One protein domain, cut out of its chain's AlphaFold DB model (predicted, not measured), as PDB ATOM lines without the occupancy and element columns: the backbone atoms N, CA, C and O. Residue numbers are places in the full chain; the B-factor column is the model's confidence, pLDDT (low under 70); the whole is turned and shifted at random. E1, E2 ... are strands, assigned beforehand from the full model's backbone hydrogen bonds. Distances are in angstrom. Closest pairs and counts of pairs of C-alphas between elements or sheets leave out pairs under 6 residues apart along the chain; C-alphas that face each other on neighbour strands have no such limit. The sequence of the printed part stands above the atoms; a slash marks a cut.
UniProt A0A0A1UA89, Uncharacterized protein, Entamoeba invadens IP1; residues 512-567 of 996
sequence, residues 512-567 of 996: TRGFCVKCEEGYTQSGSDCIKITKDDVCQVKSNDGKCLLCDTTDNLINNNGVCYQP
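AT A GLANCE: This is residues 512 to 567 of the 996 residues of an uncharacterized protein of Entamoeba invadens IP1 (UniProt A0A0A1UA89). Three small antiparallel hairpins follow one another along the longest axis: E2 with E3, then E4 with E5 in the middle, then E6 with E7 at the far end, with the strand E1 near the first hairpin at the other end. The printed part has 56 residues, with no named helix and seven named strands, E1 to E7 in that order; it is all strand by its named elements, although these hold 27 of the 56 residues, under half. Each hairpin is its own two-stranded antiparallel sheet. The whole is compact, with a radius of gyration of the C-alphas of 11.6 A, yet elongated, spanning 39 by 22 by 16 A.

IN THESE COORDINATES: Start at Thr 512 and go to C-alpha 515 at (253.468, 159.653, 259.260), where E1 begins; it runs through residues 515 to 519, 10.9 A long. E2 is residues 523 to 526, 9.3 A, and E3 is residues 529 to 532, 10.3 A. Find C-alpha 539 at (264.754, 166.952, 244.415); from there E4 runs to residue 542, 6.8 A. E5 is residues 548 to 551, 6.6 A, E6 is residues 558 to 560, 6.4 A, and E7 is residues 563 to 565, 6.8 A, ending with C-alpha 565 at (269.348, 171.707, 236.108).

HOW THE PARTS SIT: E1 pairs with no named strand; its closest C-alphas to E3 are those of Cys 519 and Cys 530, 5.7 A apart. Look next at the hairpin E2 and E3, antiparallel at 135 degrees between directions, where N 524 and O 531 are within hydrogen-bond range at 2.8 A, and N 531 and O 524 at 3.0 A. From E2 to E4 the closest C-alphas are those of Thr 524 and Gln 540, 5.1 A apart, while E3 and E4 are apart. The hairpin E4 and E5 is antiparallel at 159 degrees, with N 549 and O 541 within hydrogen-bond range at 2.8 A. Going on from E5 to E7, the closest C-alphas are those of Cys 551 and Cys 564, 5.9 A apart. The hairpin E6 and E7 is antiparallel at 141 degrees, with N 558 and O 565 within hydrogen-bond range at 2.9 A. E1 is apart from E4, E5, E6 and E7.

THE WHOLE: The two C-alphas farthest apart are those of Arg 513 and Pro 567, at 39.7 A. The printed part has no cut and no long link; the links E3 to E4 and E5 to E6 are short, and the other four are tight. The mean pLDDT of the printed part is 75.3; look for values under 70 at residues 512 to 515, 528 to 529 and 535 to 536.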
ATOM      1  N   THR A 512     249.455 161.912 258.159       58.38
ATOM      2  CA  THR A 512     248.352 160.942 258.171       58.38
ATOM      3  C   THR A 512     248.743 159.766 259.057       58.38
ATOM      4  O   THR A 512     249.775 159.142 258.837       58.38
ATOM      5  N   ARG A 513     247.930 159.466 260.084       59.31
ATOM      6  CA  ARG A 513     248.129 158.320 261.003       59.31
ATOM      7  C   ARG A 513     249.549 158.212 261.600       59.31
ATOM      8  O   ARG A 513     250.083 157.117 261.720       59.31
ATOM      9  N   GLY A 514     250.156 159.343 261.966       61.28
ATOM     10  CA  GLY A 514     251.494 159.386 262.575       61.28
ATOM     11  C   GLY A 514     252.673 159.381 261.592       61.28
ATOM     12  O   GLY A 514     253.808 159.288 262.043       61.28
ATOM     13  N   PHE A 515     252.427 159.504 260.283       63.28
ATOM     14  CA  PHE A 515     253.468 159.653 259.260       63.28
ATOM     15  C   PHE A 515     253.411 161.038 258.627       63.28
ATOM     16  O   PHE A 515     252.325 161.479 258.236       63.28
ATOM     17  N   CYS A 516     254.562 161.698 258.485       70.62
ATOM     18  CA  CYS A 516     254.635 162.934 257.720       70.62
ATOM     19  C   CYS A 516     254.492 162.645 256.220       70.62
ATOM     20  O   CYS A 516     255.226 161.824 255.673       70.62
ATOM     21  N   VAL A 517     253.536 163.308 255.566       70.81
ATOM     22  CA  VAL A 517     253.253 163.163 254.127       70.81
ATOM     23  C   VAL A 517     253.606 164.417 253.325       70.81
ATOM     24  O   VAL A 517     253.612 164.371 252.098       70.81
ATOM     25  N   LYS A 518     253.914 165.535 253.995       73.44
ATOM     26  CA  LYS A 518     254.393 166.766 253.358       73.44
ATOM     27  C   LYS A 518     255.372 167.494 254.277       73.44
ATOM     28  O   LYS A 518     254.996 167.852 255.390       73.44
ATOM     29  N   CYS A 519     256.580 167.747 253.788       78.31
ATOM     30  CA  CYS A 519     257.614 168.497 254.500       78.31
ATOM     31  C   CYS A 519     257.564 169.995 254.177       78.31
ATOM     32  O   CYS A 519     257.031 170.390 253.137       78.31
ATOM     33  N   GLU A 520     258.113 170.814 255.074       78.25
ATOM     34  CA  GLU A 520     258.414 172.230 254.818       78.25
ATOM     35  C   GLU A 520     259.377 172.412 253.627       78.25
ATOM     36  O   GLU A 520     260.091 171.487 253.233       78.25
ATOM     37  N   GLU A 521     259.388 173.605 253.024       76.19
ATOM     38  CA  GLU A 521     260.281 173.932 251.903       76.19
ATOM     39  C   GLU A 521     261.760 173.774 252.297       76.19
ATOM     40  O   GLU A 521     262.166 174.113 253.409       76.19
ATOM     41  N   GLY A 522     262.575 173.218 251.393       73.25
ATOM     42  CA  GLY A 522     263.972 172.860 251.675       73.25
ATOM     43  C   GLY A 522     264.165 171.514 252.395       73.25
ATOM     44  O   GLY A 522     265.300 171.159 252.726       73.25
ATOM     45  N   TYR A 523     263.092 170.745 252.621       80.19
ATOM     46  CA  TYR A 523     263.133 169.400 253.201       80.19
ATOM     47  C   TYR A 523     262.478 168.368 252.268       80.19
ATOM     48  O   TYR A 523     261.511 168.654 251.563       80.19
ATOM     49  N   THR A 524     263.009 167.147 252.273       81.00
ATOM     50  CA  THR A 524     262.534 165.993 251.505       81.00
ATOM     51  C   THR A 524     262.161 164.844 252.438       81.00
ATOM     52  O   THR A 524     262.674 164.718 253.556       81.00
ATOM     53  N   GLN A 525     261.226 164.010 251.993       73.38
ATOM     54  CA  GLN A 525     260.691 162.921 252.799       73.38
ATOM     55  C   GLN A 525     261.691 161.760 252.873       73.38
ATOM     56  O   GLN A 525     262.100 161.211 251.849       73.38
ATOM     57  N   SER A 526     262.033 161.337 254.092       73.25
ATOM     58  CA  SER A 526     262.836 160.136 254.332       73.25
ATOM     59  C   SER A 526     262.179 159.282 255.414       73.25
ATOM     60  O   SER A 526     262.267 159.554 256.611       73.25
ATOM     61  N   GLY A 527     261.464 158.236 254.993       71.19
ATOM     62  CA  GLY A 527     260.691 157.393 255.908       71.19
ATOM     63  C   GLY A 527     259.497 158.137 256.522       71.19
ATOM     64  O   GLY A 527     258.626 158.608 255.794       71.19
ATOM     65  N   SER A 528     259.427 158.198 257.857       66.81
ATOM     66  CA  SER A 528     258.348 158.870 258.605       66.81
ATOM     67  C   SER A 528     258.637 160.335 258.957       66.81
ATOM     68  O   SER A 528     257.788 160.958 259.593       66.81
ATOM     69  N   ASP A 529     259.808 160.858 258.581       69.88
ATOM     70  CA  ASP A 529     260.316 162.169 258.999       69.88
ATOM     71  C   ASP A 529     260.824 163.006 257.808       69.88
ATOM     72  O   ASP A 529     261.018 162.498 256.694       69.88
ATOM     73  N   CYS A 530     261.029 164.298 258.049       79.12
ATOM     74  CA  CYS A 530     261.487 165.274 257.066       79.12
ATOM     75  C   CYS A 530     262.969 165.599 257.269       79.12
ATOM     76  O   CYS A 530     263.373 166.088 258.324       79.12
ATOM     77  N   ILE A 531     263.790 165.367 256.242       80.50
ATOM     78  CA  ILE A 531     265.228 165.675 256.267       80.50
ATOM     79  C   ILE A 531     265.559 166.792 255.281       80.50
ATOM     80  O   ILE A 531     264.888 166.955 254.272       80.50
ATOM     81  N   LYS A 532     266.599 167.577 255.556       81.06
ATOM     82  CA  LYS A 532     266.972 168.727 254.721       81.06
ATOM     83  C   LYS A 532     267.528 168.291 253.353       81.06
ATOM     84  O   LYS A 532     268.337 167.365 253.297       81.06
ATOM     85  N   ILE A 533     267.132 168.983 252.282       78.69
ATOM     86  CA  ILE A 533     267.637 168.795 250.909       78.69
ATOM     87  C   ILE A 533     269.142 169.116 250.858       78.69
ATOM     88  O   ILE A 533     269.618 170.052 251.510       78.69
ATOM     89  N   THR A 534     269.916 168.318 250.116       77.12
ATOM     90  CA  THR A 534     271.373 168.476 249.971       77.12
ATOM     91  C   THR A 534     271.743 168.884 248.544       77.12
ATOM     92  O   THR A 534     270.995 168.649 247.602       77.12
ATOM     93  N   LYS A 535     272.934 169.475 248.364       67.62
ATOM     94  CA  LYS A 535     273.411 169.955 247.049       67.62
ATOM     95  C   LYS A 535     273.511 168.863 245.977       67.62
ATOM     96  O   LYS A 535     273.474 169.185 244.796       67.62
ATOM     97  N   ASP A 536     273.643 167.604 246.387       67.56
ATOM     98  CA  ASP A 536     273.765 166.460 245.480       67.56
ATOM     99  C   ASP A 536     272.397 165.881 245.068       67.56
ATOM    100  O   ASP A 536     272.325 165.047 244.167       67.56
ATOM    101  N   ASP A 537     271.308 166.317 245.711       74.44
ATOM    102  CA  ASP A 537     269.953 165.804 245.509       74.44
ATOM    103  C   ASP A 537     268.922 166.928 245.657       74.44
ATOM    104  O   ASP A 537     268.175 166.992 246.629       74.44
ATOM    105  N   VAL A 538     268.882 167.822 244.667       80.44
ATOM    106  CA  VAL A 538     267.994 169.003 244.596       80.44
ATOM    107  C   VAL A 538     266.534 168.649 244.260       80.44
ATOM    108  O   VAL A 538     265.827 169.396 243.581       80.44
ATOM    109  N   CYS A 539     266.084 167.469 244.686       80.62
ATOM    110  CA  CYS A 539     264.754 166.952 244.415       80.62
ATOM    111  C   CYS A 539     263.887 166.934 245.677       80.62
ATOM    112  O   CYS A 539     264.161 166.209 246.638       80.62
ATOM    113  N   GLN A 540     262.784 167.677 245.646       80.25
ATOM    114  CA  GLN A 540     261.866 167.784 246.776       80.25
ATOM    115  C   GLN A 540     260.847 166.639 246.806       80.25
ATOM    116  O   GLN A 540     260.479 166.172 247.884       80.25
ATOM    117  N   VAL A 541     260.420 166.141 245.636       78.62
ATOM    118  CA  VAL A 541     259.486 165.006 245.526       78.62
ATOM    119  C   VAL A 541     259.988 163.992 244.507       78.62
ATOM    120  O   VAL A 541     260.145 164.308 243.326       78.62
ATOM    121  N   LYS A 542     260.178 162.746 244.948       76.38
ATOM    122  CA  LYS A 542     260.603 161.629 244.098       76.38
ATOM    123  C   LYS A 542     259.445 160.696 243.784       76.38
ATOM    124  O   LYS A 542     258.610 160.407 244.636       76.38
ATOM    125  N   SER A 543     259.426 160.201 242.555       72.69
ATOM    126  CA  SER A 543     258.576 159.084 242.155       72.69
ATOM    127  C   SER A 543     259.120 157.765 242.718       72.69
ATOM    128  O   SER A 543     260.304 157.648 243.039       72.69
ATOM    129  N   ASN A 544     258.266 156.740 242.786       70.69
ATOM    130  CA  ASN A 544     258.628 155.393 243.245       70.69
ATOM    131  C   ASN A 544     259.755 154.744 242.415       70.69
ATOM    132  O   ASN A 544     260.414 153.826 242.895       70.69
ATOM    133  N   ASP A 545     259.976 155.205 241.179       72.62
ATOM    134  CA  ASP A 545     261.050 154.765 240.275       72.62
ATOM    135  C   ASP A 545     262.342 155.605 240.388       72.62
ATOM    136  O   ASP A 545     263.285 155.390 239.628       72.62
ATOM    137  N   GLY A 546     262.411 156.544 241.338       71.19
ATOM    138  CA  GLY A 546     263.601 157.352 241.624       71.19
ATOM    139  C   GLY A 546     263.765 158.607 240.761       71.19
ATOM    140  O   GLY A 546     264.749 159.324 240.938       71.19
ATOM    141  N   LYS A 547     262.822 158.909 239.858       80.44
ATOM    142  CA  LYS A 547     262.823 160.157 239.073       80.44
ATOM    143  C   LYS A 547     262.321 161.338 239.892       80.44
ATOM    144  O   LYS A 547     261.411 161.182 240.711       80.44
ATOM    145  N   CYS A 548     262.866 162.525 239.629       80.62
ATOM    146  CA  CYS A 548     262.403 163.729 240.298       80.62
ATOM    147  C   CYS A 548     261.100 164.246 239.678       80.62
ATOM    148  O   CYS A 548     261.056 164.557 238.487       80.62
ATOM    149  N   LEU A 549     260.044 164.334 240.491       78.75
ATOM    150  CA  LEU A 549     258.750 164.897 240.098       78.75
ATOM    151  C   LEU A 549     258.693 166.408 240.333       78.75
ATOM    152  O   LEU A 549     258.042 167.110 239.566       78.75
ATOM    153  N   LEU A 550     259.376 166.899 241.373       80.56
ATOM    154  CA  LEU A 550     259.428 168.316 241.723       80.56
ATOM    155  C   LEU A 550     260.849 168.696 242.149       80.56
ATOM    156  O   LEU A 550     261.354 168.165 243.145       80.56
ATOM    157  N   CYS A 551     261.474 169.599 241.393       82.00
ATOM    158  CA  CYS A 551     262.771 170.174 241.744       82.00
ATOM    159  C   CYS A 551     262.616 171.148 242.909       82.00
ATOM    160  O   CYS A 551     261.546 171.738 243.065       82.00
ATOM    161  N   ASP A 552     263.684 171.323 243.687       81.19
ATOM    162  CA  ASP A 552     263.747 172.289 244.785       81.19
ATOM    163  C   ASP A 552     263.203 173.654 244.347       81.19
ATOM    164  O   ASP A 552     263.740 174.287 243.438       81.19
ATOM    165  N   THR A 553     262.103 174.079 244.970       73.75
ATOM    166  CA  THR A 553     261.415 175.330 244.635       73.75
ATOM    167  C   THR A 553     262.112 176.561 245.205       73.75
ATOM    168  O   THR A 553     261.699 177.678 244.899       73.75
ATOM    169  N   THR A 554     263.141 176.380 246.038       73.38
ATOM    170  CA  THR A 554     263.943 177.483 246.580       73.38
ATOM    171  C   THR A 554     265.040 177.953 245.618       73.38
ATOM    172  O   THR A 554     265.545 179.063 245.780       73.38
ATOM    173  N   ASP A 555     265.341 177.165 244.577       70.56
ATOM    174  CA  ASP A 555     266.256 177.507 243.485       70.56
ATOM    175  C   ASP A 555     265.509 177.584 242.135       70.56
ATOM    176  O   ASP A 555     264.520 176.893 241.896       70.56
ATOM    177  N   ASN A 556     265.998 178.412 241.204       73.50
ATOM    178  CA  ASN A 556     265.375 178.608 239.887       73.50
ATOM    179  C   ASN A 556     265.751 177.481 238.901       73.50
ATOM    180  O   ASN A 556     266.468 177.708 237.929       73.50
ATOM    181  N   LEU A 557     265.333 176.248 239.192       80.81
ATOM    182  CA  LEU A 557     265.690 175.037 238.442       80.81
ATOM    183  C   LEU A 557     264.615 174.639 237.419       80.81
ATOM    184  O   LEU A 557     263.415 174.785 237.660       80.81
ATOM    185  N   ILE A 558     265.049 174.048 236.302       82.06
ATOM    186  CA  ILE A 558     264.170 173.408 235.316       82.06
ATOM    187  C   ILE A 558     264.390 171.888 235.314       82.06
ATOM    188  O   ILE A 558     265.512 171.386 235.235       82.06
ATOM    189  N   ASN A 559     263.296 171.150 235.439       80.25
ATOM    190  CA  ASN A 559     263.185 169.712 235.284       80.25
ATOM    191  C   ASN A 559     263.015 169.366 233.804       80.25
ATOM    192  O   ASN A 559     262.026 169.715 233.157       80.25
ATOM    193  N   ASN A 560     263.967 168.612 233.274       78.88
ATOM    194  CA  ASN A 560     263.846 168.022 231.954       78.88
ATOM    195  C   ASN A 560     263.925 166.505 232.098       78.88
ATOM    196  O   ASN A 560     264.957 165.952 232.483       78.88
ATOM    197  N   ASN A 561     262.824 165.822 231.788       74.44
ATOM    198  CA  ASN A 561     262.738 164.361 231.798       74.44
ATOM    199  C   ASN A 561     263.158 163.692 233.129       74.44
ATOM    200  O   ASN A 561     263.691 162.580 233.126       74.44
ATOM    201  N   GLY A 562     262.866 164.326 234.270       74.06
ATOM    202  CA  GLY A 562     263.077 163.769 235.612       74.06
ATOM    203  C   GLY A 562     264.409 164.143 236.268       74.06
ATOM    204  O   GLY A 562     264.732 163.571 237.312       74.06
ATOM    205  N   VAL A 563     265.167 165.074 235.670       79.31
ATOM    206  CA  VAL A 563     266.447 165.603 236.171       79.31
ATOM    207  C   VAL A 563     266.402 167.134 236.194       79.31
ATOM    208  O   VAL A 563     266.027 167.757 235.205       79.31
ATOM    209  N   CYS A 564     266.808 167.730 237.316       83.75
ATOM    210  CA  CYS A 564     266.795 169.177 237.556       83.75
ATOM    211  C   CYS A 564     268.143 169.824 237.194       83.75
ATOM    212  O   CYS A 564     269.182 169.347 237.655       83.75
ATOM    213  N   TYR A 565     268.145 170.915 236.420       81.44
ATOM    214  CA  TYR A 565     269.348 171.707 236.108       81.44
ATOM    215  C   TYR A 565     269.072 173.221 236.036       81.44
ATOM    216  O   TYR A 565     267.926 173.660 236.097       81.44
ATOM    217  N   GLN A 566     270.137 174.025 235.933       81.00
ATOM    218  CA  GLN A 566     270.093 175.497 235.915       81.00
ATOM    219  C   GLN A 566     269.796 176.066 234.501       81.00
ATOM    220  O   GLN A 566     270.357 175.549 233.531       81.00
ATOM    221  N   PRO A 567     268.965 177.120 234.356       79.31
ATOM    222  CA  PRO A 567     268.611 177.738 233.065       79.31
ATOM    223  C   PRO A 567     269.793 178.390 232.322       79.31
ATOM    224  O   PRO A 567     270.776 178.790 232.944       79.31
TER     225      PRO A 567